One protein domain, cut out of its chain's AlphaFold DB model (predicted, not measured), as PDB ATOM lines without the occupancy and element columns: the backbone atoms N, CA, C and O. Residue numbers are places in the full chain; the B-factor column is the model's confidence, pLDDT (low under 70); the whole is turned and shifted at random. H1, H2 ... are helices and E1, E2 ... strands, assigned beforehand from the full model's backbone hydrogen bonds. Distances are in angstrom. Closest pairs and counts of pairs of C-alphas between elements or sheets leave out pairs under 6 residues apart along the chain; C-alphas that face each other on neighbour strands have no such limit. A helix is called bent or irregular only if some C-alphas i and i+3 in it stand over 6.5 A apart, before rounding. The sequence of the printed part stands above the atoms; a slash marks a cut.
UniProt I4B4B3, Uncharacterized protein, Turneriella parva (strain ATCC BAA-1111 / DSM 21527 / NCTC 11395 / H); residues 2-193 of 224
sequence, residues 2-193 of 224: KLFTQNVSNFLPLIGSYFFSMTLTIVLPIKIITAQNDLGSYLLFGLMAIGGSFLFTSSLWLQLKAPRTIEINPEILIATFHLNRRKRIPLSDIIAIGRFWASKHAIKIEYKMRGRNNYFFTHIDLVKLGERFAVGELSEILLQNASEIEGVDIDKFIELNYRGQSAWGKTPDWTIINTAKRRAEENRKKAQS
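This is residues 2 to 193 of the 224 residues of an uncharacterized protein of Turneriella parva (strain ATCC BAA-1111 / DSM 21527 / NCTC 11395 / H) (UniProt I4B4B3). A long helical hairpin, H1 and H2, makes an arm that leads away from a head in which two strongly twisted sheets meet at an angle with helix H3 in the corner between them. H5 covers the E9 edge of the second sheet, and residues 35 to 40 at the arm's tip stand free. The 192 printed residues hold five named helices and nine named strands, in the order E1 H1 H2 E2 E3 E4 E5 E6 E7 E8 H3 E9 H4 H5, of mixed class, helices and strands. One sheet runs E4 E3 E2 E1 E8, antiparallel; the other runs E7 E6 E5 E9, mixed. The whole is loose, with a radius of gyration of the C-alphas of 20.4 A and spans of 65 by 45 by 35 A, the arm making the length.

E1, residues 2 to 6, begins with C-alpha 2 at (-14.971, -15.189, -21.480). H1, residues 11 to 36, is 37.5 A long and ends with C-alpha 36 at (-3.989, 19.466, 25.579); it is neither bent nor irregular, but only just: C-alphas 25 and 28 are 6.5 A apart. H2, residues 39 to 64, is 37.1 A long. E2 is residues 69 to 72, E3 76 to 80, E4 86 to 90 and E5 94 to 99. E6, residues 106 to 113, measures 21.6 A and E7, residues 116 to 123, 23.5 A. E8 is residues 126 to 128, H3 135 to 145, E9 151 to 153 and H4 155 to 158. H5, residues 174 to 193, is 28.6 A long and ends with C-alpha 193 at (-41.586, -26.040, 1.800).

E2 E3 E4 and E5 E6 E7 are meanders, each strand the antiparallel neighbour of the one before; N 71 and O 78 of E2 and E3 are 2.8 A apart, N 109 and O 120 of E6 and E7 2.9 A. E1 has E2 and E8 as antiparallel neighbours, with N 4 to O 70 and N 5 to O 127 each 2.8 A. E9 is parallel to E5, N 97 to O 151 being 3.0 A. E7 runs on into E8 across a break of 2 residues, at 78 degrees. H3 is on both sheets, at a height of 9.5 A over each, slantwise to the strands of the first and along those of the second. It makes two layers, helices on one face of a sheet, with the first sheet, and with H5 on the second. H5 touches H3 with residues 176 to 180 alone, the C-alphas of Leu 143 and Ala 180 being closest at 5.6 A, at a steep tilt of 49 degrees. H4 only grazes the second sheet with residues 155 to 157, and H2 with residues 62 to 64. H1 and H2 touch, opposite ways at a shallow tilt of 3 degrees, closest at the C-alphas of Ile 26 and Ala 49, 5.4 A. Every O i to N i+4 pair is within hydrogen-bond range in H2, H3 and H5, and 18 of 22 in H1; H4 is too short for such a pair.

The two C-alphas farthest apart are those of Ala 35 and Thr 175, 65.6 A. The printed part has no cut, and the link from H4 to H5, 15 residues, is long. The mean pLDDT of the printed part is 83.6; residue 9, residues 33 to 35, residue 102 and residues 129 to 133 are under 70.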
ATOM      1  N   LYS A   2     -14.902 -16.661 -21.545       83.00
ATOM      2  CA  LYS A   2     -14.971 -15.189 -21.480       83.00
ATOM      3  C   LYS A   2     -14.143 -14.699 -20.293       83.00
ATOM      4  O   LYS A   2     -14.251 -15.266 -19.210       83.00
ATOM      5  N   LEU A   3     -13.316 -13.677 -20.502       85.94
ATOM      6  CA  LEU A   3     -12.442 -13.104 -19.477       85.94
ATOM      7  C   LEU A   3     -12.870 -11.670 -19.175       85.94
ATOM      8  O   LEU A   3     -12.905 -10.824 -20.068       85.94
ATOM      9  N   PHE A   4     -13.141 -11.408 -17.904       85.81
ATOM     10  CA  PHE A   4     -13.447 -10.094 -17.369       85.81
ATOM     11  C   PHE A   4     -12.342  -9.678 -16.401       85.81
ATOM     12  O   PHE A   4     -11.826 -10.475 -15.614       85.81
ATOM     13  N   THR A   5     -11.979  -8.409 -16.452       83.12
ATOM     14  CA  THR A   5     -10.929  -7.807 -15.634       83.12
ATOM     15  C   THR A   5     -11.494  -6.578 -14.956       83.12
ATOM     16  O   THR A   5     -12.242  -5.821 -15.566       83.12
ATOM     17  N   GLN A   6     -11.164  -6.373 -13.689       81.62
ATOM     18  CA  GLN A   6     -11.517  -5.139 -12.999       81.62
ATOM     19  C   GLN A   6     -10.269  -4.467 -12.459       81.62
ATOM     20  O   GLN A   6      -9.325  -5.116 -11.999       81.62
ATOM     21  N   ASN A   7     -10.284  -3.140 -12.519       73.00
ATOM     22  CA  ASN A   7      -9.211  -2.326 -11.988       73.00
ATOM     23  C   ASN A   7      -9.320  -2.278 -10.460       73.00
ATOM     24  O   ASN A   7      -9.982  -1.410  -9.896       73.00
ATOM     25  N   VAL A   8      -8.713  -3.257  -9.790       71.44
ATOM     26  CA  VAL A   8      -8.590  -3.269  -8.328       71.44
ATOM     27  C   VAL A   8      -7.201  -2.764  -7.962       71.44
ATOM     28  O   VAL A   8      -6.208  -3.254  -8.508       71.44
ATOM     29  N   SER A   9      -7.129  -1.813  -7.026       69.38
ATOM     30  CA  SER A   9      -5.877  -1.205  -6.559       69.38
ATOM     31  C   SER A   9      -4.803  -2.253  -6.283       69.38
ATOM     32  O   SER A   9      -5.082  -3.350  -5.798       69.38
ATOM     33  N   ASN A  10      -3.539  -1.940  -6.556       70.31
ATOM     34  CA  ASN A  10      -2.473  -2.875  -6.221       70.31
ATOM     35  C   ASN A  10      -2.436  -3.161  -4.711       70.31
ATOM     36  O   ASN A  10      -2.605  -2.260  -3.898       70.31
ATOM     37  N   PHE A  11      -2.232  -4.427  -4.332       72.38
ATOM     38  CA  PHE A  11      -2.333  -4.863  -2.933       72.38
ATOM     39  C   PHE A  11      -1.355  -4.119  -2.009       72.38
ATOM     40  O   PHE A  11      -1.737  -3.678  -0.932       72.38
ATOM     41  N   LEU A  12      -0.111  -3.932  -2.459       73.00
ATOM     42  CA  LEU A  12       0.927  -3.189  -1.738       73.00
ATOM     43  C   LEU A  12       0.551  -1.719  -1.481       73.00
ATOM     44  O   LEU A  12       0.518  -1.332  -0.316       73.00
ATOM     45  N   PRO A  13       0.216  -0.898  -2.497       74.38
ATOM     46  CA  PRO A  13      -0.208   0.479  -2.252       74.38
ATOM     47  C   PRO A  13      -1.541   0.577  -1.504       74.38
ATOM     48  O   PRO A  13      -1.736   1.545  -0.780       74.38
ATOM     49  N   LEU A  14      -2.432  -0.413  -1.618       76.31
ATOM     50  CA  LEU A  14      -3.669  -0.479  -0.834       76.31
ATOM     51  C   LEU A  14      -3.397  -0.674   0.666       76.31
ATOM     52  O   LEU A  14      -4.006  -0.019   1.507       76.31
ATOM     53  N   ILE A  15      -2.475  -1.570   1.011       79.12
ATOM     54  CA  ILE A  15      -2.053  -1.767   2.400       79.12
ATOM     55  C   ILE A  15      -1.252  -0.563   2.897       79.12
ATOM     56  O   ILE A  15      -1.466  -0.105   4.016       79.12
ATOM     57  N   GLY A  16      -0.362  -0.025   2.061       79.12
ATOM     58  CA  GLY A  16       0.413   1.171   2.379       79.12
ATOM     59  C   GLY A  16      -0.479   2.376   2.677       79.12
ATOM     60  O   GLY A  16      -0.281   3.038   3.692       79.12
ATOM     61  N   SER A  17      -1.504   2.623   1.854       78.50
ATOM     62  CA  SER A  17      -2.467   3.702   2.091       78.50
ATOM     63  C   SER A  17      -3.307   3.456   3.341       78.50
ATOM     64  O   SER A  17      -3.510   4.388   4.110       78.50
ATOM     65  N   TYR A  18      -3.710   2.211   3.612       81.31
ATOM     66  CA  TYR A  18      -4.393   1.858   4.856       81.31
ATOM     67  C   TYR A  18      -3.538   2.175   6.095       81.31
ATOM     68  O   TYR A  18      -4.015   2.848   7.008       81.31
ATOM     69  N   PHE A  19      -2.268   1.755   6.121       81.69
ATOM     70  CA  PHE A  19      -1.364   2.058   7.236       81.69
ATOM     71  C   PHE A  19      -1.090   3.555   7.376       81.69
ATOM     72  O   PHE A  19      -1.090   4.077   8.493       81.69
ATOM     73  N   PHE A  20      -0.897   4.256   6.259       82.31
ATOM     74  CA  PHE A  20      -0.712   5.703   6.257       82.31
ATOM     75  C   PHE A  20      -1.935   6.418   6.839       82.31
ATOM     76  O   PHE A  20      -1.805   7.231   7.752       82.31
ATOM     77  N   SER A  21      -3.136   6.055   6.385       79.50
ATOM     78  CA  SER A  21      -4.389   6.613   6.884       79.50
ATOM     79  C   SER A  21      -4.611   6.323   8.365       79.50
ATOM     80  O   SER A  21      -4.929   7.252   9.097       79.50
ATOM     81  N   MET A  22      -4.376   5.090   8.831       79.06
ATOM     82  CA  MET A  22      -4.467   4.742  10.259       79.06
ATOM     83  C   MET A  22      -3.461   5.533  11.106       79.06
ATOM     84  O   MET A  22      -3.781   5.981  12.203       79.06
ATOM     85  N   THR A  23      -2.252   5.760  10.591       79.88
ATOM     86  CA  THR A  23      -1.249   6.589  11.275       79.88
ATOM     87  C   THR A  23      -1.736   8.035  11.403       79.88
ATOM     88  O   THR A  23      -1.610   8.647  12.463       79.88
ATOM     89  N   LEU A  24      -2.346   8.575  10.350       78.75
ATOM     90  CA  LEU A  24      -2.801   9.961  10.310       78.75
ATOM     91  C   LEU A  24      -4.062  10.197  11.159       78.75
ATOM     92  O   LEU A  24      -4.188  11.255  11.767       78.75
ATOM     93  N   THR A  25      -4.968   9.218  11.245       75.12
ATOM     94  CA  THR A  25      -6.222   9.336  12.012       75.12
ATOM     95  C   THR A  25      -6.120   8.878  13.462       75.12
ATOM     96  O   THR A  25      -6.926   9.312  14.279       75.12
ATOM     97  N   ILE A  26      -5.148   8.027  13.803       75.38
ATOM     98  CA  ILE A  26      -4.991   7.489  15.162       75.38
ATOM     99  C   ILE A  26      -3.719   8.024  15.815       75.38
ATOM    100  O   ILE A  26      -3.783   8.613  16.886       75.38
ATOM    101  N   VAL A  27      -2.554   7.859  15.185       73.69
ATOM    102  CA  VAL A  27      -1.260   8.131  15.841       73.69
ATOM    103  C   VAL A  27      -0.986   9.629  15.978       73.69
ATOM    104  O   VAL A  27      -0.535  10.077  17.033       73.69
ATOM    105  N   LEU A  28      -1.254  10.413  14.930       71.31
ATOM    106  CA  LEU A  28      -1.017  11.861  14.950       71.31
ATOM    107  C   LEU A  28      -1.880  12.584  16.002       71.31
ATOM    108  O   LEU A  28      -1.327  13.362  16.782       71.31
ATOM    109  N   PRO A  29      -3.199  12.322  16.085       72.44
ATOM    110  CA  PRO A  29      -4.046  13.028  17.034       72.44
ATOM    111  C   PRO A  29      -3.788  12.618  18.489       72.44
ATOM    112  O   PRO A  29      -3.851  13.490  19.349       72.44
ATOM    113  N   ILE A  30      -3.398  11.361  18.777       73.12
ATOM    114  CA  ILE A  30      -2.982  10.949  20.137       73.12
ATOM    115  C   ILE A  30      -1.910  11.895  20.671       73.12
ATOM    116  O   ILE A  30      -2.056  12.410  21.775       73.12
ATOM    117  N   LYS A  31      -0.875  12.185  19.869       70.50
ATOM    118  CA  LYS A  31       0.221  13.079  20.275       70.50
ATOM    119  C   LYS A  31      -0.248  14.507  20.564       70.50
ATOM    120  O   LYS A  31       0.271  15.145  21.476       70.50
ATOM    121  N   ILE A  32      -1.210  15.005  19.790       70.38
ATOM    122  CA  ILE A  32      -1.759  16.360  19.945       70.38
ATOM    123  C   ILE A  32      -2.619  16.448  21.214       70.38
ATOM    124  O   ILE A  32      -2.557  17.432  21.945       70.38
ATOM    125  N   ILE A  33      -3.384  15.404  21.520       68.19
ATOM    126  CA  ILE A  33      -4.348  15.403  22.629       68.19
ATOM    127  C   ILE A  33      -3.668  15.152  23.965       68.19
ATOM    128  O   ILE A  33      -4.017  15.801  24.951       68.19
ATOM    129  N   THR A  34      -2.631  14.306  23.990       67.94
ATOM    130  CA  THR A  34      -1.771  14.156  25.172       67.94
ATOM    131  C   THR A  34      -1.119  15.475  25.596       67.94
ATOM    132  O   THR A  34      -0.724  15.603  26.747       67.94
ATOM    133  N   ALA A  35      -1.027  16.463  24.695       69.88
ATOM    134  CA  ALA A  35      -0.519  17.796  25.011       69.88
ATOM    135  C   ALA A  35      -1.600  18.777  25.517       69.88
ATOM    136  O   ALA A  35      -1.254  19.742  26.190       69.88
ATOM    137  N   GLN A  36      -2.886  18.558  25.208       73.12
ATOM    138  CA  GLN A  36      -3.989  19.466  25.579       73.12
ATOM    139  C   GLN A  36      -4.734  19.055  26.857       73.12
ATOM    140  O   GLN A  36      -5.290  19.913  27.532       73.12
ATOM    141  N   ASN A  37      -4.728  17.761  27.194       76.19
ATOM    142  CA  ASN A  37      -5.253  17.195  28.442       76.19
ATOM    143  C   ASN A  37      -6.704  17.592  28.818       76.19
ATOM    144  O   ASN A  37      -7.041  17.674  29.997       76.19
ATOM    145  N   ASP A  38      -7.566  17.798  27.818       84.38
ATOM    146  CA  ASP A  38      -8.991  18.109  27.988       84.38
ATOM    147  C   ASP A  38      -9.892  16.925  27.584       84.38
ATOM    148  O   ASP A  38      -9.651  16.255  26.575       84.38
ATOM    149  N   LEU A  39     -10.960  16.686  28.352       79.62
ATOM    150  CA  LEU A  39     -11.917  15.592  28.134       79.62
ATOM    151  C   LEU A  39     -12.635  15.710  26.779       79.62
ATOM    152  O   LEU A  39     -12.884  14.692  26.126       79.62
ATOM    153  N   GLY A  40     -12.929  16.936  26.333       80.38
ATOM    154  CA  GLY A  40     -13.539  17.196  25.029       80.38
ATOM    155  C   GLY A  40     -12.648  16.731  23.877       80.38
ATOM    156  O   GLY A  40     -13.123  16.063  22.952       80.38
ATOM    157  N   SER A  41     -11.341  16.984  23.975       78.19
ATOM    158  CA  SER A  41     -10.348  16.527  22.997       78.19
ATOM    159  C   SER A  41     -10.226  14.998  22.944       78.19
ATOM    160  O   SER A  41     -10.133  14.431  21.853       78.19
ATOM    161  N   TYR A  42     -10.304  14.303  24.087       79.88
ATOM    162  CA  TYR A  42     -10.315  12.832  24.120       79.88
ATOM    163  C   TYR A  42     -11.584  12.236  23.486       79.88
ATOM    164  O   TYR A  42     -11.495  11.253  22.746       79.88
ATOM    165  N   LEU A  43     -12.757  12.832  23.727       80.69
ATOM    166  CA  LEU A  43     -14.027  12.380  23.143       80.69
ATOM    167  C   LEU A  43     -14.070  12.580  21.625       80.69
ATOM    168  O   LEU A  43     -14.424  11.653  20.889       80.69
ATOM    169  N   LEU A  44     -13.671  13.761  21.146       79.81
ATOM    170  CA  LEU A  44     -13.604  14.059  19.715       79.81
ATOM    171  C   LEU A  44     -12.654  13.093  18.995       79.81
ATOM    172  O   LEU A  44     -12.958  12.599  17.908       79.81
ATOM    173  N   PHE A  45     -11.536  12.760  19.630       80.81
ATOM    174  CA  PHE A  45     -10.602  11.775  19.110       80.81
ATOM    175  C   PHE A  45     -11.124  10.358  19.107       80.81
ATOM    176  O   PHE A  45     -10.959   9.677  18.100       80.81
ATOM    177  N   GLY A  46     -11.773   9.918  20.185       78.50
ATOM    178  CA  GLY A  46     -12.426   8.615  20.210       78.50
ATOM    179  C   GLY A  46     -13.366   8.458  19.013       78.50
ATOM    180  O   GLY A  46     -13.286   7.469  18.285       78.50
ATOM    181  N   LEU A  47     -14.175   9.483  18.728       81.75
ATOM    182  CA  LEU A  47     -15.070   9.502  17.569       81.75
ATOM    183  C   LEU A  47     -14.321   9.492  16.228       81.75
ATOM    184  O   LEU A  47     -14.673   8.710  15.344       81.75
ATOM    185  N   MET A  48     -13.279  10.312  16.066       79.25
ATOM    186  CA  MET A  48     -12.491  10.360  14.827       79.25
ATOM    187  C   MET A  48     -11.704   9.071  14.571       79.25
ATOM    188  O   MET A  48     -11.678   8.585  13.440       79.25
ATOM    189  N   ALA A  49     -11.102   8.485  15.604       80.19
ATOM    190  CA  ALA A  49     -10.342   7.247  15.512       80.19
ATOM    191  C   ALA A  49     -11.258   6.063  15.180       80.19
ATOM    192  O   ALA A  49     -10.946   5.291  14.270       80.19
ATOM    193  N   ILE A  50     -12.408   5.940  15.852       80.94
ATOM    194  CA  ILE A  50     -13.391   4.882  15.577       80.94
ATOM    195  C   ILE A  50     -13.985   5.061  14.176       80.94
ATOM    196  O   ILE A  50     -13.975   4.118  13.381       80.94
ATOM    197  N   GLY A  51     -14.448   6.269  13.841       80.25
ATOM    198  CA  GLY A  51     -15.049   6.569  12.542       80.25
ATOM    199  C   GLY A  51     -14.069   6.369  11.386       80.25
ATOM    200  O   GLY A  51     -14.383   5.680  10.414       80.25
ATOM    201  N   GLY A  52     -12.850   6.895  11.514       78.12
ATOM    202  CA  GLY A  52     -11.781   6.715  10.535       78.12
ATOM    203  C   GLY A  52     -11.423   5.241  10.357       78.12
ATOM    204  O   GLY A  52     -11.459   4.731   9.237       78.12
ATOM    205  N   SER A  53     -11.157   4.525  11.453       79.56
ATOM    206  CA  SER A  53     -10.834   3.091  11.407       79.56
ATOM    207  C   SER A  53     -11.928   2.288  10.715       79.56
ATOM    208  O   SER A  53     -11.628   1.457   9.857       79.56
ATOM    209  N   PHE A  54     -13.196   2.549  11.037       80.94
ATOM    210  CA  PHE A  54     -14.338   1.871  10.429       80.94
ATOM    211  C   PHE A  54     -14.428   2.119   8.916       80.94
ATOM    212  O   PHE A  54     -14.595   1.173   8.144       80.94
ATOM    213  N   LEU A  55     -14.255   3.366   8.467       75.25
ATOM    214  CA  LEU A  55     -14.287   3.714   7.043       75.25
ATOM    215  C   LEU A  55     -13.139   3.052   6.266       75.25
ATOM    216  O   LEU A  55     -13.365   2.453   5.210       75.25
ATOM    217  N   PHE A  56     -11.915   3.103   6.797       76.56
ATOM    218  CA  PHE A  56     -10.744   2.536   6.127       76.56
ATOM    219  C   PHE A  56     -10.765   1.008   6.107       76.56
ATOM    220  O   PHE A  56     -10.491   0.406   5.067       76.56
ATOM    221  N   THR A  57     -11.135   0.368   7.220       78.31
ATOM    222  CA  THR A  57     -11.256  -1.099   7.282       78.31
ATOM    223  C   THR A  57     -12.341  -1.612   6.345       78.31
ATOM    224  O   THR A  57     -12.106  -2.581   5.624       78.31
ATOM    225  N   SER A  58     -13.490  -0.932   6.279       74.12
ATOM    226  CA  SER A  58     -14.573  -1.283   5.357       74.12
ATOM    227  C   SER A  58     -14.131  -1.178   3.895       74.12
ATOM    228  O   SER A  58     -14.352  -2.106   3.118       74.12
ATOM    229  N   SER A  59     -13.444  -0.092   3.521       75.62
ATOM    230  CA  SER A  59     -12.922   0.104   2.160       75.62
ATOM    231  C   SER A  59     -11.875  -0.949   1.777       75.62
ATOM    232  O   SER A  59     -11.969  -1.565   0.711       75.62
ATOM    233  N   LEU A  60     -10.912  -1.222   2.665       79.75
ATOM    234  CA  LEU A  60      -9.892  -2.252   2.461       79.75
ATOM    235  C   LEU A  60     -10.536  -3.627   2.269       79.75
ATOM    236  O   LEU A  60     -10.205  -4.362   1.338       79.75
ATOM    237  N   TRP A  61     -11.480  -3.972   3.138       79.88
ATOM    238  CA  TRP A  61     -12.140  -5.266   3.105       79.88
ATOM    239  C   TRP A  61     -12.966  -5.467   1.829       79.88
ATOM    240  O   TRP A  61     -12.937  -6.557   1.253       79.88
ATOM    241  N   LEU A  62     -13.629  -4.417   1.328       77.81
ATOM    242  CA  LEU A  62     -14.321  -4.455   0.037       77.81
ATOM    243  C   LEU A  62     -13.362  -4.750  -1.115       77.81
ATOM    244  O   LEU A  62     -13.643  -5.634  -1.923       77.81
ATOM    245  N   GLN A  63     -12.206  -4.084  -1.148       78.75
ATOM    246  CA  GLN A  63     -11.198  -4.316  -2.184       78.75
ATOM    247  C   GLN A  63     -10.608  -5.731  -2.105       78.75
ATOM    248  O   GLN A  63     -10.453  -6.396  -3.124       78.75
ATOM    249  N   LEU A  64     -10.378  -6.262  -0.901       82.19
ATOM    250  CA  LEU A  64      -9.918  -7.646  -0.717       82.19
ATOM    251  C   LEU A  64     -10.945  -8.692  -1.179       82.19
ATOM    252  O   LEU A  64     -10.570  -9.796  -1.581       82.19
ATOM    253  N   LYS A  65     -12.237  -8.354  -1.123       84.69
ATOM    254  CA  LYS A  65     -13.359  -9.186  -1.577       84.69
ATOM    255  C   LYS A  65     -13.720  -8.970  -3.050       84.69
ATOM    256  O   LYS A  65     -14.649  -9.622  -3.527       84.69
ATOM    257  N   ALA A  66     -12.999  -8.113  -3.767       85.38
ATOM    258  CA  ALA A  66     -13.190  -7.863  -5.187       85.38
ATOM    259  C   ALA A  66     -12.146  -8.667  -6.005       85.38
ATOM    260  O   ALA A  66     -10.941  -8.517  -5.784       85.38
ATOM    261  N   PRO A  67     -12.548  -9.565  -6.924       87.38
ATOM    262  CA  PRO A  67     -11.605 -10.380  -7.691       87.38
ATOM    263  C   PRO A  67     -10.986  -9.592  -8.848       87.38
ATOM    264  O   PRO A  67     -11.699  -9.058  -9.676       87.38
ATOM    265  N   ARG A  68      -9.664  -9.537  -8.984       86.31
ATOM    266  CA  ARG A  68      -8.985  -8.845 -10.098       86.31
ATOM    267  C   ARG A  68      -9.426  -9.332 -11.475       86.31
ATOM    268  O   ARG A  68      -9.606  -8.529 -12.388       86.31
ATOM    269  N   THR A  69      -9.581 -10.644 -11.613       87.56
ATOM    270  CA  THR A  69     -10.052 -11.269 -12.848       87.56
ATOM    271  C   THR A  69     -11.179 -12.241 -12.551       87.56
ATOM    272  O   THR A  69     -11.189 -12.910 -11.511       87.56
ATOM    273  N   ILE A  70     -12.136 -12.295 -13.469       89.06
ATOM    274  CA  ILE A  70     -13.253 -13.230 -13.466       89.06
ATOM    275  C   ILE A  70     -13.236 -13.920 -14.825       89.06
ATOM    276  O   ILE A  70     -13.429 -13.285 -15.859       89.06
ATOM    277  N   GLU A  71     -12.990 -15.220 -14.835       90.00
ATOM    278  CA  GLU A  71     -13.032 -16.045 -16.039       90.00
ATOM    279  C   GLU A  71     -14.295 -16.890 -15.988       90.00
ATOM    280  O   GLU A  71     -14.581 -17.516 -14.968       90.00
ATOM    281  N   ILE A  72     -15.060 -16.910 -17.073       89.38
ATOM    282  CA  ILE A  72     -16.271 -17.717 -17.164       89.38
ATOM    283  C   ILE A  72     -16.115 -18.769 -18.249       89.38
ATOM    284  O   ILE A  72     -15.896 -18.475 -19.434       89.38
ATOM    285  N   ASN A  73     -16.292 -20.005 -17.800       88.06
ATOM    286  CA  ASN A  73     -16.562 -21.177 -18.607       88.06
ATOM    287  C   ASN A  73     -18.046 -21.550 -18.469       88.06
ATOM    288  O   ASN A  73     -18.676 -21.122 -17.504       88.06
ATOM    289  N   PRO A  74     -18.606 -22.342 -19.400       83.25
ATOM    290  CA  PRO A  74     -20.038 -22.660 -19.423       83.25
ATOM    291  C   PRO A  74     -20.610 -23.195 -18.102       83.25
ATOM    292  O   PRO A  74     -21.783 -22.995 -17.830       83.25
ATOM    293  N   GLU A  75     -19.782 -23.826 -17.265       87.56
ATOM    294  CA  GLU A  75     -20.212 -24.446 -16.004       87.56
ATOM    295  C   GLU A  75     -19.556 -23.836 -14.757       87.56
ATOM    296  O   GLU A  75     -20.026 -24.034 -13.636       87.56
ATOM    297  N   ILE A  76     -18.448 -23.103 -14.918       92.69
ATOM    298  CA  ILE A  76     -17.594 -22.670 -13.804       92.69
ATOM    299  C   ILE A  76     -17.176 -21.215 -13.992       92.69
ATOM    300  O   ILE A  76     -16.648 -20.825 -15.035       92.69
ATOM    301  N   LEU A  77     -17.316 -20.444 -12.919       92.50
ATOM    302  CA  LEU A  77     -16.709 -19.136 -12.732       92.50
ATOM    303  C   LEU A  77     -15.397 -19.272 -11.951       92.50
ATOM    304  O   LEU A  77     -15.339 -19.872 -10.877       92.50
ATOM    305  N   ILE A  78     -14.324 -18.685 -12.470       92.19
ATOM    306  CA  ILE A  78     -13.019 -18.614 -11.817       92.19
ATOM    307  C   ILE A  78     -12.769 -17.163 -11.415       92.19
ATOM    308  O   ILE A  78     -12.530 -16.308 -12.260       92.19
ATOM    309  N   ALA A  79     -12.804 -16.886 -10.115       90.75
ATOM    310  CA  ALA A  79     -12.514 -15.570  -9.558       90.75
ATOM    311  C   ALA A  79     -11.099 -15.548  -8.962       90.75
ATOM    312  O   ALA A  79     -10.789 -16.318  -8.048       90.75
ATOM    313  N   THR A  80     -10.239 -14.654  -9.450       89.25
ATOM    314  CA  THR A  80      -8.875 -14.465  -8.933       89.25
ATOM    315  C   THR A  80      -8.815 -13.225  -8.053       89.25
ATOM    316  O   THR A  80      -8.951 -12.109  -8.538       89.25
ATOM    317  N   PHE A  81      -8.583 -13.404  -6.756       87.31
ATOM    318  CA  PHE A  81      -8.494 -12.323  -5.770       87.31
ATOM    319  C   PHE A  81      -7.052 -11.833  -5.577       87.31
ATOM    320  O   PHE A  81      -6.103 -12.374  -6.151       87.31
ATOM    321  N   HIS A  82      -6.877 -10.814  -4.730       78.94
ATOM    322  CA  HIS A  82      -5.558 -10.420  -4.232       78.94
ATOM    323  C   HIS A  82      -4.776 -11.621  -3.675       78.94
ATOM    324  O   HIS A  82      -5.360 -12.589  -3.180       78.94
ATOM    325  N   LEU A  83      -3.442 -11.547  -3.767       75.50
ATOM    326  CA  LEU A  83      -2.517 -12.634  -3.411       75.50
ATOM    327  C   LEU A  83      -2.710 -13.912  -4.252       75.50
ATOM    328  O   LEU A  83      -2.469 -15.014  -3.768       75.50
ATOM    329  N   ASN A  84      -3.176 -13.776  -5.501       70.62
ATOM    330  CA  ASN A  84      -3.396 -14.879  -6.446       70.62
ATOM    331  C   ASN A  84      -4.285 -16.011  -5.906       70.62
ATOM    332  O   ASN A  84      -4.230 -17.144  -6.390       70.62
ATOM    333  N   ARG A  85      -5.150 -15.719  -4.926       83.81
ATOM    334  CA  ARG A  85      -6.133 -16.689  -4.441       83.81
ATOM    335  C   ARG A  85      -7.190 -16.890  -5.518       83.81
ATOM    336  O   ARG A  85      -8.046 -16.033  -5.716       83.81
ATOM    337  N   ARG A  86      -7.124 -18.022  -6.213       88.19
ATOM    338  CA  ARG A  86      -8.117 -18.424  -7.213       88.19
ATOM    339  C   ARG A  86      -9.230 -19.222  -6.549       88.19
ATOM    340  O   ARG A  86      -8.963 -20.184  -5.833       88.19
ATOM    341  N   LYS A  87     -10.477 -18.840  -6.805       90.19
ATOM    342  CA  LYS A  87     -11.664 -19.605  -6.422       90.19
ATOM    343  C   LYS A  87     -12.371 -20.095  -7.672       90.19
ATOM    344  O   LYS A  87     -12.685 -19.296  -8.545       90.19
ATOM    345  N   ARG A  88     -12.619 -21.402  -7.730       92.00
ATOM    346  CA  ARG A  88     -13.475 -22.033  -8.738       92.00
ATOM    347  C   ARG A  88     -14.863 -22.186  -8.132       92.00
ATOM    348  O   ARG A  88     -14.982 -22.788  -7.069       92.00
ATOM    349  N   ILE A  89     -15.857 -21.594  -8.768       92.31
ATOM    350  CA  ILE A  89     -17.233 -21.502  -8.292       92.31
ATOM    351  C   ILE A  89     -18.110 -22.078  -9.408       92.31
ATOM    352  O   ILE A  89     -18.183 -21.465 -10.473       92.31
ATOM    353  N   PRO A  90     -18.721 -23.257  -9.220       93.19
ATOM    354  CA  PRO A  90     -19.736 -23.758 -10.141       93.19
ATOM    355  C   PRO A  90     -20.849 -22.724 -10.310       93.19
ATOM    356  O   PRO A  90     -21.261 -22.095  -9.338       93.19
ATOM    357  N   LEU A  91     -21.343 -22.528 -11.530       91.69
ATOM    358  CA  LEU A  91     -22.421 -21.561 -11.765       91.69
ATOM    359  C   LEU A  91     -23.722 -21.987 -11.071       91.69
ATOM    360  O   LEU A  91     -24.463 -21.126 -10.603       91.69
ATOM    361  N   SER A  92     -23.938 -23.295 -10.909       91.69
ATOM    362  CA  SER A  92     -25.027 -23.866 -10.108       91.69
ATOM    363  C   SER A  92     -24.990 -23.436  -8.643       91.69
ATOM    364  O   SER A  92     -26.032 -23.361  -8.012       91.69
ATOM    365  N   ASP A  93     -23.809 -23.128  -8.100       93.19
ATOM    366  CA  ASP A  93     -23.640 -22.774  -6.690       93.19
ATOM    367  C   ASP A  93     -23.957 -21.295  -6.410       93.19
ATOM    368  O   ASP A  93     -23.888 -20.859  -5.259       93.19
ATOM    369  N   ILE A  94     -24.267 -20.495  -7.436       94.00
ATOM    370  CA  ILE A  94     -24.627 -19.083  -7.285       94.00
ATOM    371  C   ILE A  94     -26.062 -18.981  -6.765       94.00
ATOM    372  O   ILE A  94     -27.008 -19.375  -7.441       94.00
ATOM    373  N   ILE A  95     -26.213 -18.393  -5.578       94.00
ATOM    374  CA  ILE A  95     -27.497 -18.286  -4.872       94.00
ATOM    375  C   ILE A  95     -28.132 -16.913  -5.084       94.00
ATOM    376  O   ILE A  95     -29.350 -16.795  -5.173       94.00
ATOM    377  N   ALA A  96     -27.342 -15.843  -5.152       93.69
ATOM    378  CA  ALA A  96     -27.914 -14.518  -5.339       93.69
ATOM    379  C   ALA A  96     -26.998 -13.585  -6.115       93.69
ATOM    380  O   ALA A  96     -25.773 -13.617  -5.980       93.69
ATOM    381  N   ILE A  97     -27.615 -12.716  -6.905       92.50
ATOM    382  CA  ILE A  97     -26.940 -11.639  -7.620       92.50
ATOM    383  C   ILE A  97     -27.725 -10.374  -7.342       92.50
ATOM    384  O   ILE A  97     -28.907 -10.277  -7.674       92.50
ATOM    385  N   GLY A  98     -27.082  -9.395  -6.725       89.50
ATOM    386  CA  GLY A  98     -27.782  -8.167  -6.406       89.50
ATOM    387  C   GLY A  98     -26.874  -6.996  -6.122       89.50
ATOM    388  O   GLY A  98     -25.652  -7.115  -6.057       89.50
ATOM    389  N   ARG A  99     -27.475  -5.829  -5.949       83.31
ATOM    390  CA  ARG A  99     -26.741  -4.618  -5.617       83.31
ATOM    391  C   ARG A  99     -26.105  -4.718  -4.234       83.31
ATOM    392  O   ARG A  99     -26.720  -5.155  -3.262       83.31
ATOM    393  N   PHE A 100     -24.872  -4.233  -4.111       80.75
ATOM    394  CA  PHE A 100     -24.269  -4.069  -2.799       80.75
ATOM    395  C   PHE A 100     -24.806  -2.806  -2.110       80.75
ATOM    396  O   PHE A 100     -24.661  -1.697  -2.616       80.75
ATOM    397  N   TRP A 101     -25.424  -2.946  -0.936       72.94
ATOM    398  CA  TRP A 101     -26.059  -1.815  -0.244       72.94
ATOM    399  C   TRP A 101     -25.075  -0.682   0.095       72.94
ATOM    400  O   TRP A 101     -25.430   0.490  -0.013       72.94
ATOM    401  N   ALA A 102     -23.825  -1.020   0.433       69.69
ATOM    402  CA  ALA A 102     -22.808  -0.043   0.828       69.69
ATOM    403  C   ALA A 102     -22.070   0.600  -0.363       69.69
ATOM    404  O   ALA A 102     -21.289   1.528  -0.168       69.69
ATOM    405  N   SER A 103     -22.312   0.153  -1.604       72.50
ATOM    406  CA  SER A 103     -21.786   0.813  -2.803       72.50
ATOM    407  C   SER A 103     -22.805   0.811  -3.929       72.50
ATOM    408  O   SER A 103     -23.203  -0.233  -4.437       72.50
ATOM    409  N   LYS A 104     -23.157   2.005  -4.414       72.81
ATOM    410  CA  LYS A 104     -24.010   2.144  -5.603       72.81
ATOM    411  C   LYS A 104     -23.352   1.567  -6.864       72.81
ATOM    412  O   LYS A 104     -24.052   1.341  -7.840       72.81
ATOM    413  N   HIS A 105     -22.041   1.320  -6.827       81.69
ATOM    414  CA  HIS A 105     -21.228   0.961  -7.984       81.69
ATOM    415  C   HIS A 105     -20.657  -0.459  -7.942       81.69
ATOM    416  O   HIS A 105     -19.657  -0.739  -8.606       81.69
ATOM    417  N   ALA A 106     -21.260  -1.347  -7.151       84.38
ATOM    418  CA  ALA A 106     -20.848  -2.739  -7.079       84.38
ATOM    419  C   ALA A 106     -22.044  -3.697  -7.041       84.38
ATOM    420  O   ALA A 106     -23.059  -3.437  -6.387       84.38
ATOM    421  N   ILE A 107     -21.876  -4.835  -7.706       88.31
ATOM    422  CA  ILE A 107     -22.764  -5.991  -7.615       88.31
ATOM    423  C   ILE A 107     -22.150  -6.988  -6.636       88.31
ATOM    424  O   ILE A 107     -20.964  -7.310  -6.714       88.31
ATOM    425  N   LYS A 108     -22.967  -7.476  -5.709       91.94
ATOM    426  CA  LYS A 108     -22.684  -8.603  -4.827       91.94
ATOM    427  C   LYS A 108     -23.123  -9.891  -5.519       91.94
ATOM    428  O   LYS A 108     -24.272 -10.012  -5.937       91.94
ATOM    429  N   ILE A 109     -22.209 -10.850  -5.600       92.81
ATOM    430  CA  ILE A 109     -22.482 -12.203  -6.086       92.81
ATOM    431  C   ILE A 109     -22.315 -13.151  -4.903       92.81
ATOM    432  O   ILE A 109     -21.229 -13.238  -4.324       92.81
ATOM    433  N   GLU A 110     -23.396 -13.827  -4.527       93.75
ATOM    434  CA  GLU A 110     -23.456 -14.797  -3.438       93.75
ATOM    435  C   GLU A 110     -23.454 -16.219  -3.983       93.75
ATOM    436  O   GLU A 110     -24.133 -16.527  -4.960       93.75
ATOM    437  N   TYR A 111     -22.694 -17.096  -3.336       93.62
ATOM    438  CA  TYR A 111     -22.547 -18.486  -3.741       93.62
ATOM    439  C   TYR A 111     -22.371 -19.406  -2.534       93.62
ATOM    440  O   TYR A 111     -21.815 -19.014  -1.501       93.62
ATOM    441  N   LYS A 112     -22.811 -20.655  -2.671       92.00
ATOM    442  CA  LYS A 112     -22.636 -21.702  -1.665       92.00
ATOM    443  C   LYS A 112     -21.367 -22.473  -1.972       92.00
ATOM    444  O   LYS A 112     -21.181 -22.959  -3.071       92.00
ATOM    445  N   MET A 113     -20.480 -22.632  -1.001       87.12
ATOM    446  CA  MET A 113     -19.319 -23.503  -1.180       87.12
ATOM    447  C   MET A 113     -19.054 -24.255   0.111       87.12
ATOM    448  O   MET A 113     -18.922 -23.639   1.170       87.12
ATOM    449  N   ARG A 114     -18.984 -25.591   0.031       84.31
ATOM    450  CA  ARG A 114     -18.786 -26.472   1.199       84.31
ATOM    451  C   ARG A 114     -19.803 -26.198   2.322       84.31
ATOM    452  O   ARG A 114     -19.435 -26.070   3.486       84.31
ATOM    453  N   GLY A 115     -21.071 -26.012   1.951       82.94
ATOM    454  CA  GLY A 115     -22.164 -25.744   2.892       82.94
ATOM    455  C   GLY A 115     -22.172 -24.345   3.522       82.94
ATOM    456  O   GLY A 115     -23.036 -24.073   4.347       82.94
ATOM    457  N   ARG A 116     -21.250 -23.446   3.147       86.75
ATOM    458  CA  ARG A 116     -21.198 -22.067   3.655       86.75
ATOM    459  C   ARG A 116     -21.549 -21.060   2.571       86.75
ATOM    460  O   ARG A 116     -21.063 -21.167   1.442       86.75
ATOM    461  N   ASN A 117     -22.300 -20.034   2.953       90.12
ATOM    462  CA  ASN A 117     -22.578 -18.895   2.087       90.12
ATOM    463  C   ASN A 117     -21.338 -18.002   2.021       90.12
ATOM    464  O   ASN A 117     -20.764 -17.602   3.035       90.12
ATOM    465  N   ASN A 118     -20.903 -17.714   0.806       91.44
ATOM    466  CA  ASN A 118     -19.789 -16.841   0.500       91.44
ATOM    467  C   ASN A 118     -20.261 -15.771  -0.483       91.44
ATOM    468  O   ASN A 118     -21.279 -15.921  -1.149       91.44
ATOM    469  N   TYR A 119     -19.500 -14.689  -0.599       91.44
ATOM    470  CA  TYR A 119     -19.751 -13.671  -1.612       91.44
ATOM    471  C   TYR A 119     -18.456 -13.003  -2.052       91.44
ATOM    472  O   TYR A 119     -17.426 -13.067  -1.366       91.44
ATOM    473  N   PHE A 120     -18.537 -12.362  -3.207       90.88
ATOM    474  CA  PHE A 120     -17.561 -11.407  -3.703       90.88
ATOM    475  C   PHE A 120     -18.278 -10.243  -4.386       90.88
ATOM    476  O   PHE A 120     -19.485 -10.309  -4.638       90.88
ATOM    477  N   PHE A 121     -17.536  -9.173  -4.658       88.12
ATOM    478  CA  PHE A 121     -18.079  -7.973  -5.289       88.12
ATOM    479  C   PHE A 121     -17.435  -7.726  -6.643       88.12
ATOM    480  O   PHE A 121     -16.230  -7.913  -6.793       88.12
ATOM    481  N   THR A 122     -18.230  -7.262  -7.598       85.50
ATOM    482  CA  THR A 122     -17.747  -6.813  -8.906       85.50
ATOM    483  C   THR A 122     -18.124  -5.354  -9.105       85.50
ATOM    484  O   THR A 122     -19.265  -4.977  -8.838       85.50
ATOM    485  N   HIS A 123     -17.176  -4.528  -9.537       82.75
ATOM    486  CA  HIS A 123     -17.398  -3.095  -9.747       82.75
ATOM    487  C   HIS A 123     -17.977  -2.788 -11.133       82.75
ATOM    488  O   HIS A 123     -17.775  -3.557 -12.068       82.75
ATOM    489  N   ILE A 124     -18.654  -1.637 -11.272       75.12
ATOM    490  CA  ILE A 124     -19.148  -1.117 -12.567       75.12
ATOM    491  C   ILE A 124     -18.032  -1.046 -13.610       75.12
ATOM    492  O   ILE A 124     -18.254  -1.395 -14.765       75.12
ATOM    493  N   ASP A 125     -16.824  -0.661 -13.196       74.25
ATOM    494  CA  ASP A 125     -15.654  -0.517 -14.070       74.25
ATOM    495  C   ASP A 125     -15.069  -1.868 -14.538       74.25
ATOM    496  O   ASP A 125     -13.892  -1.959 -14.887       74.25
ATOM    497  N   LEU A 126     -15.865  -2.942 -14.524       76.25
ATOM    498  CA  LEU A 126     -15.504  -4.218 -15.121       76.25
ATOM    499  C   LEU A 126     -15.315  -4.045 -16.630       76.25
ATOM    500  O   LEU A 126     -16.190  -3.554 -17.347       76.25
ATOM    501  N   VAL A 127     -14.170  -4.505 -17.111       77.06
ATOM    502  CA  VAL A 127     -13.755  -4.445 -18.508       77.06
ATOM    503  C   VAL A 127     -13.605  -5.867 -19.024       77.06
ATOM    504  O   VAL A 127     -12.902  -6.691 -18.435       77.06
ATOM    505  N   LYS A 128     -14.239  -6.150 -20.153       74.25
ATOM    506  CA  LYS A 128     -13.919  -7.308 -20.991       74.25
ATOM    507  C   LYS A 128     -12.995  -6.822 -22.102       74.25
ATOM    508  O   LYS A 128     -13.006  -5.641 -22.426       74.25
ATOM    509  N   LEU A 129     -12.130  -7.683 -22.634       64.69
ATOM    510  CA  LEU A 129     -11.114  -7.286 -23.616       64.69
ATOM    511  C   LEU A 129     -11.735  -6.448 -24.765       64.69
ATOM    512  O   LEU A 129     -12.495  -6.983 -25.562       64.69
ATOM    513  N   GLY A 130     -11.442  -5.140 -24.815       59.00
ATOM    514  CA  GLY A 130     -11.991  -4.202 -25.812       59.00
ATOM    515  C   GLY A 130     -13.354  -3.556 -25.491       59.00
ATOM    516  O   GLY A 130     -13.767  -2.654 -26.212       59.00
ATOM    517  N   GLU A 131     -14.029  -3.940 -24.404       65.31
ATOM    518  CA  GLU A 131     -15.370  -3.472 -24.019       65.31
ATOM    519  C   GLU A 131     -15.355  -2.802 -22.632       65.31
ATOM    520  O   GLU A 131     -14.892  -3.376 -21.642       65.31
ATOM    521  N   ARG A 132     -15.898  -1.581 -22.538       62.66
ATOM    522  CA  ARG A 132     -16.123  -0.890 -21.255       62.66
ATOM    523  C   ARG A 132     -17.483  -1.293 -20.674       62.66
ATOM    524  O   ARG A 132     -18.426  -1.483 -21.430       62.66
ATOM    525  N   PHE A 133     -17.581  -1.370 -19.343       65.44
ATOM    526  CA  PHE A 133     -18.822  -1.655 -18.605       65.44
ATOM    527  C   PHE A 133     -19.431  -3.037 -18.896       65.44
ATOM    528  O   PHE A 133     -20.630  -3.189 -19.099       65.44
ATOM    529  N   ALA A 134     -18.616  -4.091 -18.846       79.12
ATOM    530  CA  ALA A 134     -19.031  -5.466 -19.145       79.12
ATOM    531  C   ALA A 134     -19.879  -6.133 -18.033       79.12
ATOM    532  O   ALA A 134     -20.050  -7.356 -18.013       79.12
ATOM    533  N   VAL A 135     -20.401  -5.353 -17.081       84.06
ATOM    534  CA  VAL A 135     -21.150  -5.873 -15.930       84.06
ATOM    535  C   VAL A 135     -22.499  -6.451 -16.339       84.06
ATOM    536  O   VAL A 135     -22.895  -7.477 -15.783       84.06
ATOM    537  N   GLY A 136     -23.187  -5.851 -17.314       86.06
ATOM    538  CA  GLY A 136     -24.443  -6.400 -17.819       86.06
ATOM    539  C   GLY A 136     -24.249  -7.761 -18.481       86.06
ATOM    540  O   GLY A 136     -24.967  -8.706 -18.174       86.06
ATOM    541  N   GLU A 137     -23.210  -7.910 -19.309       89.06
ATOM    542  CA  GLU A 137     -22.884  -9.201 -19.922       89.06
ATOM    543  C   GLU A 137     -22.513 -10.260 -18.877       89.06
ATOM    544  O   GLU A 137     -23.027 -11.377 -18.938       89.06
ATOM    545  N   LEU A 138     -21.659  -9.918 -17.904       90.00
ATOM    546  CA  LEU A 138     -21.336 -10.814 -16.792       90.00
ATOM    547  C   LEU A 138     -22.614 -11.257 -16.067       90.00
ATOM    548  O   LEU A 138     -22.824 -12.448 -15.856       90.00
ATOM    549  N   SER A 139     -23.463 -10.299 -15.699       91.06
ATOM    550  CA  SER A 139     -24.682 -10.556 -14.932       91.06
ATOM    551  C   SER A 139     -25.640 -11.463 -15.696       91.06
ATOM    552  O   SER A 139     -26.126 -12.433 -15.126       91.06
ATOM    553  N   GLU A 140     -25.869 -11.217 -16.986       92.38
ATOM    554  CA  GLU A 140     -26.734 -12.067 -17.814       92.38
ATOM    555  C   GLU A 140     -26.199 -13.495 -17.943       92.38
ATOM    556  O   GLU A 140     -26.970 -14.440 -17.795       92.38
ATOM    557  N   ILE A 141     -24.885 -13.676 -18.130       91.75
ATOM    558  CA  ILE A 141     -24.279 -15.016 -18.165       91.75
ATOM    559  C   ILE A 141     -24.519 -15.745 -16.841       91.75
ATOM    560  O   ILE A 141     -24.873 -16.925 -16.838       91.75
ATOM    561  N   LEU A 142     -24.333 -15.058 -15.714       92.62
ATOM    562  CA  LEU A 142     -24.553 -15.656 -14.404       92.62
ATOM    563  C   LEU A 142     -26.031 -16.008 -14.189       92.62
ATOM    564  O   LEU A 142     -26.331 -17.124 -13.786       92.62
ATOM    565  N   LEU A 143     -26.955 -15.103 -14.515       93.75
ATOM    566  CA  LEU A 143     -28.403 -15.316 -14.379       93.75
ATOM    567  C   LEU A 143     -28.907 -16.469 -15.256       93.75
ATOM    568  O   LEU A 143     -29.762 -17.256 -14.839       93.75
ATOM    569  N   GLN A 144     -28.361 -16.597 -16.464       93.69
ATOM    570  CA  GLN A 144     -28.719 -17.669 -17.381       93.69
ATOM    571  C   GLN A 144     -28.344 -19.046 -16.813       93.69
ATOM    572  O   GLN A 144     -29.155 -19.969 -16.893       93.69
ATOM    573  N   ASN A 145     -27.161 -19.159 -16.198       93.00
ATOM    574  CA  ASN A 145     -26.568 -20.437 -15.787       93.00
ATOM    575  C   ASN A 145     -26.722 -20.768 -14.288       93.00
ATOM    576  O   ASN A 145     -26.483 -21.906 -13.894       93.00
ATOM    577  N   ALA A 146     -27.130 -19.814 -13.447       92.81
ATOM    578  CA  ALA A 146     -27.364 -20.048 -12.023       92.81
ATOM    579  C   ALA A 146     -28.688 -20.796 -11.795       92.81
ATOM    580  O   ALA A 146     -29.766 -20.193 -11.729       92.81
ATOM    581  N   SER A 147     -28.620 -22.127 -11.718       90.94
ATOM    582  CA  SER A 147     -29.790 -22.997 -11.531       90.94
ATOM    583  C   SER A 147     -30.405 -22.882 -10.133       90.94
ATOM    584  O   SER A 147     -31.627 -22.844 -10.013       90.94
ATOM    585  N   GLU A 148     -29.577 -22.752  -9.096       91.25
ATOM    586  CA  GLU A 148     -30.000 -22.658  -7.688       91.25
ATOM    587  C   GLU A 148     -30.161 -21.206  -7.213       91.25
ATOM    588  O   GLU A 148     -30.105 -20.920  -6.019       91.25
ATOM    589  N   ILE A 149     -30.332 -20.256  -8.138       93.56
ATOM    590  CA  ILE A 149     -30.513 -18.858  -7.757       93.56
ATOM    591  C   ILE A 149     -31.789 -18.712  -6.924       93.56
ATOM    592  O   ILE A 149     -32.835 -19.240  -7.286       93.56
ATOM    593  N   GLU A 150     -31.700 -17.991  -5.816       93.19
ATOM    594  CA  GLU A 150     -32.784 -17.653  -4.895       93.19
ATOM    595  C   GLU A 150     -33.014 -16.135  -4.858       93.19
ATOM    596  O   GLU A 150     -34.114 -15.690  -4.545       93.19
ATOM    597  N   GLY A 151     -32.025 -15.302  -5.209       92.00
ATOM    598  CA  GLY A 151     -32.133 -13.838  -5.131       92.00
ATOM    599  C   GLY A 151     -31.631 -13.103  -6.374       92.00
ATOM    600  O   GLY A 151     -30.511 -13.329  -6.826       92.00
ATOM    601  N   VAL A 152     -32.437 -12.173  -6.895       94.25
ATOM    602  CA  VAL A 152     -32.064 -11.287  -8.012       94.25
ATOM    603  C   VAL A 152     -32.494  -9.854  -7.690       94.25
ATOM    604  O   VAL A 152     -33.688  -9.571  -7.666       94.25
ATOM    605  N   ASP A 153     -31.536  -8.952  -7.465       91.50
ATOM    606  CA  ASP A 153     -31.780  -7.517  -7.212       91.50
ATOM    607  C   ASP A 153     -30.855  -6.634  -8.064       91.50
ATOM    608  O   ASP A 153     -29.814  -6.146  -7.614       91.50
ATOM    609  N   ILE A 154     -31.219  -6.464  -9.334       88.62
ATOM    610  CA  ILE A 154     -30.392  -5.784 -10.345       88.62
ATOM    611  C   ILE A 154     -31.089  -4.595 -11.016       88.62
ATOM    612  O   ILE A 154     -30.437  -3.854 -11.744       88.62
ATOM    613  N   ASP A 155     -32.378  -4.364 -10.756       88.19
ATOM    614  CA  ASP A 155     -33.183  -3.359 -11.473       88.19
ATOM    615  C   ASP A 155     -32.605  -1.951 -11.312       88.19
ATOM    616  O   ASP A 155     -32.309  -1.256 -12.282       88.19
ATOM    617  N   LYS A 156     -32.279  -1.585 -10.069       83.25
ATOM    618  CA  LYS A 156     -31.633  -0.302  -9.757       83.25
ATOM    619  C   LYS A 156     -30.234  -0.161 -10.351       83.25
ATOM    620  O   LYS A 156     -29.692   0.939 -10.354       83.25
ATOM    621  N   PHE A 157     -29.600  -1.270 -10.726       82.62
ATOM    622  CA  PHE A 157     -28.284  -1.269 -11.352       82.62
ATOM    623  C   PHE A 157     -28.394  -1.124 -12.877       82.62
ATOM    624  O   PHE A 157     -27.564  -0.448 -13.475       82.62
ATOM    625  N   ILE A 158     -29.442  -1.679 -13.493       85.25
ATOM    626  CA  ILE A 158     -29.767  -1.492 -14.916       85.25
ATOM    627  C   ILE A 158     -30.045  -0.014 -15.224       85.25
ATOM    628  O   ILE A 158     -29.532   0.530 -16.201       85.25
ATOM    629  N   GLU A 159     -30.811   0.648 -14.355       85.19
ATOM    630  CA  GLU A 159     -31.160   2.072 -14.476       85.19
ATOM    631  C   GLU A 159     -30.012   3.019 -14.098       85.19
ATOM    632  O   GLU A 159     -30.105   4.237 -14.268       85.19
ATOM    633  N   LEU A 160     -28.919   2.486 -13.550       84.75
ATOM    634  CA  LEU A 160     -27.841   3.311 -13.042       84.75
ATOM    635  C   LEU A 160     -27.041   3.921 -14.194       84.75
ATOM    636  O   LEU A 160     -26.447   3.220 -15.011       84.75
ATOM    637  N   ASN A 161     -26.954   5.248 -14.194       81.25
ATOM    638  CA  ASN A 161     -26.048   5.986 -15.060       81.25
ATOM    639  C   ASN A 161     -24.732   6.267 -14.317       81.25
ATOM    640  O   ASN A 161     -24.729   6.794 -13.201       81.25
ATOM    641  N   TYR A 162     -23.609   5.908 -14.933       75.75
ATOM    642  CA  TYR A 162     -22.265   6.168 -14.442       75.75
ATOM    643  C   TYR A 162     -21.453   6.876 -15.529       75.75
ATOM    644  O   TYR A 162     -21.237   6.344 -16.615       75.75
ATOM    645  N   ARG A 163     -21.000   8.105 -15.236       78.56
ATOM    646  CA  ARG A 163     -20.231   8.959 -16.166       78.56
ATOM    647  C   ARG A 163     -20.921   9.189 -17.523       78.56
ATOM    648  O   ARG A 163     -20.258   9.253 -18.552       78.56
ATOM    649  N   GLY A 164     -22.248   9.320 -17.520       75.50
ATOM    650  CA  GLY A 164     -23.036   9.574 -18.729       75.50
ATOM    651  C   GLY A 164     -23.331   8.323 -19.562       75.50
ATOM    652  O   GLY A 164     -23.878   8.450 -20.653       75.50
ATOM    653  N   GLN A 165     -22.990   7.129 -19.072       79.75
ATOM    654  CA  GLN A 165     -23.251   5.851 -19.733       79.75
ATOM    655  C   GLN A 165     -24.010   4.905 -18.797       79.75
ATOM    656  O   GLN A 165     -23.925   5.017 -17.575       79.75
ATOM    657  N   SER A 166     -24.771   3.964 -19.360       83.00
ATOM    658  CA  SER A 166     -25.420   2.924 -18.553       83.00
ATOM    659  C   SER A 166     -24.360   2.056 -17.874       83.00
ATOM    660  O   SER A 166     -23.464   1.536 -18.538       83.00
ATOM    661  N   ALA A 167     -24.493   1.846 -16.564       83.31
ATOM    662  CA  ALA A 167     -23.650   0.929 -15.799       83.31
ATOM    663  C   ALA A 167     -23.793  -0.533 -16.258       83.31
ATOM    664  O   ALA A 167     -22.898  -1.344 -16.018       83.31
ATOM    665  N   TRP A 168     -24.901  -0.867 -16.931       86.25
ATOM    666  CA  TRP A 168     -25.108  -2.168 -17.569       86.25
ATOM    667  C   TRP A 168     -24.217  -2.364 -18.804       86.25
ATOM    668  O   TRP A 168     -23.933  -3.497 -19.183       86.25
ATOM    669  N   GLY A 169     -23.790  -1.266 -19.441       83.31
ATOM    670  CA  GLY A 169     -22.908  -1.240 -20.612       83.31
ATOM    671  C   GLY A 169     -23.540  -1.665 -21.939       83.31
ATOM    672  O   GLY A 169     -22.934  -1.463 -22.987       83.31
ATOM    673  N   LYS A 170     -24.758  -2.215 -21.926       85.94
ATOM    674  CA  LYS A 170     -25.508  -2.612 -23.126       85.94
ATOM    675  C   LYS A 170     -27.020  -2.537 -22.906       85.94
ATOM    676  O   LYS A 170     -27.473  -2.221 -21.809       85.94
ATOM    677  N   THR A 171     -27.802  -2.873 -23.928       87.69
ATOM    678  CA  THR A 171     -29.245  -3.103 -23.767       87.69
ATOM    679  C   THR A 171     -29.477  -4.386 -22.952       87.69
ATOM    680  O   THR A 171     -28.931  -5.426 -23.333       87.69
ATOM    681  N   PRO A 172     -30.249  -4.344 -21.848       90.19
ATOM    682  CA  PRO A 172     -30.524  -5.523 -21.030       90.19
ATOM    683  C   PRO A 172     -31.368  -6.571 -21.754       90.19
ATOM    684  O   PRO A 172     -32.386  -6.237 -22.365       90.19
ATOM    685  N   ASP A 173     -30.996  -7.845 -21.618       94.19
ATOM    686  CA  ASP A 173     -31.864  -8.955 -22.012       94.19
ATOM    687  C   ASP A 173     -32.899  -9.246 -20.911       94.19
ATOM    688  O   ASP A 173     -32.674 -10.003 -19.959       94.19
ATOM    689  N   TRP A 174     -34.072  -8.631 -21.057       93.69
ATOM    690  CA  TRP A 174     -35.188  -8.806 -20.131       93.69
ATOM    691  C   TRP A 174     -35.717 -10.240 -20.074       93.69
ATOM    692  O   TRP A 174     -36.275 -10.633 -19.047       93.69
ATOM    693  N   THR A 175     -35.524 -11.045 -21.120       95.50
ATOM    694  CA  THR A 175     -35.948 -12.451 -21.123       95.50
ATOM    695  C   THR A 175     -35.117 -13.244 -20.126       95.50
ATOM    696  O   THR A 175     -35.675 -13.964 -19.292       95.50
ATOM    697  N   ILE A 176     -33.792 -13.063 -20.149       94.81
ATOM    698  CA  ILE A 176     -32.870 -13.697 -19.196       94.81
ATOM    699  C   ILE A 176     -33.183 -13.233 -17.771       94.81
ATOM    700  O   ILE A 176     -33.342 -14.060 -16.870       94.81
ATOM    701  N   ILE A 177     -33.330 -11.920 -17.569       93.81
ATOM    702  CA  ILE A 177     -33.574 -11.327 -16.248       93.81
ATOM    703  C   ILE A 177     -34.887 -11.835 -15.643       93.81
ATOM    704  O   ILE A 177     -34.903 -12.308 -14.505       93.81
ATOM    705  N   ASN A 178     -35.985 -11.779 -16.397       94.75
ATOM    706  CA  ASN A 178     -37.297 -12.192 -15.903       94.75
ATOM    707  C   ASN A 178     -37.364 -13.705 -15.666       94.75
ATOM    708  O   ASN A 178     -37.942 -14.146 -14.671       94.75
ATOM    709  N   THR A 179     -36.712 -14.500 -16.519       95.56
ATOM    710  CA  THR A 179     -36.599 -15.952 -16.318       95.56
ATOM    711  C   THR A 179     -35.849 -16.272 -15.027       95.56
ATOM    712  O   THR A 179     -36.304 -17.108 -14.246       95.56
ATOM    713  N   ALA A 180     -34.737 -15.583 -14.760       94.06
ATOM    714  CA  ALA A 180     -33.967 -15.766 -13.534       94.06
ATOM    715  C   ALA A 180     -34.739 -15.311 -12.285       94.06
ATOM    716  O   ALA A 180     -34.712 -16.009 -11.274       94.06
ATOM    717  N   LYS A 181     -35.486 -14.199 -12.350       95.38
ATOM    718  CA  LYS A 181     -36.369 -13.756 -11.253       95.38
ATOM    719  C   LYS A 181     -37.454 -14.785 -10.933       95.38
ATOM    720  O   LYS A 181     -37.697 -15.064  -9.761       95.38
ATOM    721  N   ARG A 182     -38.080 -15.376 -11.958       95.00
ATOM    722  CA  ARG A 182     -39.074 -16.444 -11.770       95.00
ATOM    723  C   ARG A 182     -38.443 -17.680 -11.125       95.00
ATOM    724  O   ARG A 182     -38.975 -18.173 -10.139       95.00
ATOM    725  N   ARG A 183     -37.281 -18.119 -11.624       94.81
ATOM    726  CA  ARG A 183     -36.519 -19.241 -11.045       94.81
ATOM    727  C   ARG A 183     -36.162 -18.985  -9.577       94.81
ATOM    728  O   ARG A 183     -36.342 -19.858  -8.738       94.81
ATOM    729  N   ALA A 184     -35.730 -17.764  -9.263       94.12
ATOM    730  CA  ALA A 184     -35.418 -17.333  -7.905       94.12
ATOM    731  C   ALA A 184     -36.614 -17.449  -6.951       94.12
ATOM    732  O   ALA A 184     -36.463 -17.883  -5.809       94.12
ATOM    733  N   GLU A 185     -37.805 -17.085  -7.419       94.56
ATOM    734  CA  GLU A 185     -39.041 -17.222  -6.651       94.56
ATOM    735  C   GLU A 185     -39.442 -18.695  -6.451       94.56
ATOM    736  O   GLU A 185     -39.814 -19.092  -5.347       94.56
ATOM    737  N   GLU A 186     -39.330 -19.524  -7.492       93.25
ATOM    738  CA  GLU A 186     -39.607 -20.967  -7.426       93.25
ATOM    739  C   GLU A 186     -38.673 -21.682  -6.435       93.25
ATOM    740  O   GLU A 186     -39.139 -22.434  -5.572       93.25
ATOM    741  N   ASN A 187     -37.372 -21.391  -6.495       92.12
ATOM    742  CA  ASN A 187     -36.375 -21.954  -5.585       92.12
ATOM    743  C   ASN A 187     -36.605 -21.504  -4.135       92.12
ATOM    744  O   ASN A 187     -36.555 -22.335  -3.227       92.12
ATOM    745  N   ARG A 188     -36.957 -20.229  -3.905       90.75
ATOM    746  CA  ARG A 188     -37.336 -19.737  -2.567       90.75
ATOM    747  C   ARG A 188     -38.530 -20.492  -1.992       90.75
ATOM    748  O   ARG A 188     -38.484 -20.913  -0.836       90.75
ATOM    749  N   LYS A 189     -39.580 -20.707  -2.787       90.56
ATOM    750  CA  LYS A 189     -40.760 -21.474  -2.354       90.56
ATOM    751  C   LYS A 189     -40.401 -22.919  -2.015       90.56
ATOM    752  O   LYS A 189     -40.861 -23.439  -1.002       90.56
ATOM    753  N   LYS A 190     -39.541 -23.551  -2.819       88.69
ATOM    754  CA  LYS A 190     -39.045 -24.913  -2.573       88.69
ATOM    755  C   LYS A 190     -38.205 -25.005  -1.293       88.69
ATOM    756  O   LYS A 190     -38.333 -25.971  -0.543       88.69
ATOM    757  N   ALA A 191     -37.372 -24.006  -1.010       84.06
ATOM    758  CA  ALA A 191     -36.601 -23.938   0.231       84.06
ATOM    759  C   ALA A 191     -37.507 -23.765   1.465       84.06
ATOM    760  O   ALA A 191     -37.264 -24.371   2.504       84.06
ATOM    761  N   GLN A 192     -38.592 -22.993   1.343       81.25
ATOM    762  CA  GLN A 192     -39.569 -22.809   2.421       81.25
ATOM    763  C   GLN A 192     -40.409 -24.065   2.686       81.25
ATOM    764  O   GLN A 192     -40.680 -24.375   3.842       81.25
ATOM    765  N   SER A 193     -40.797 -24.809   1.646       76.88
ATOM    766  CA  SER A 193     -41.586 -26.040   1.800       76.88
ATOM    767  C   SER A 193     -40.774 -27.242   2.291       76.88
ATOM    768  O   SER A 193     -41.350 -28.193   2.812       76.88
TER     769      SER A 193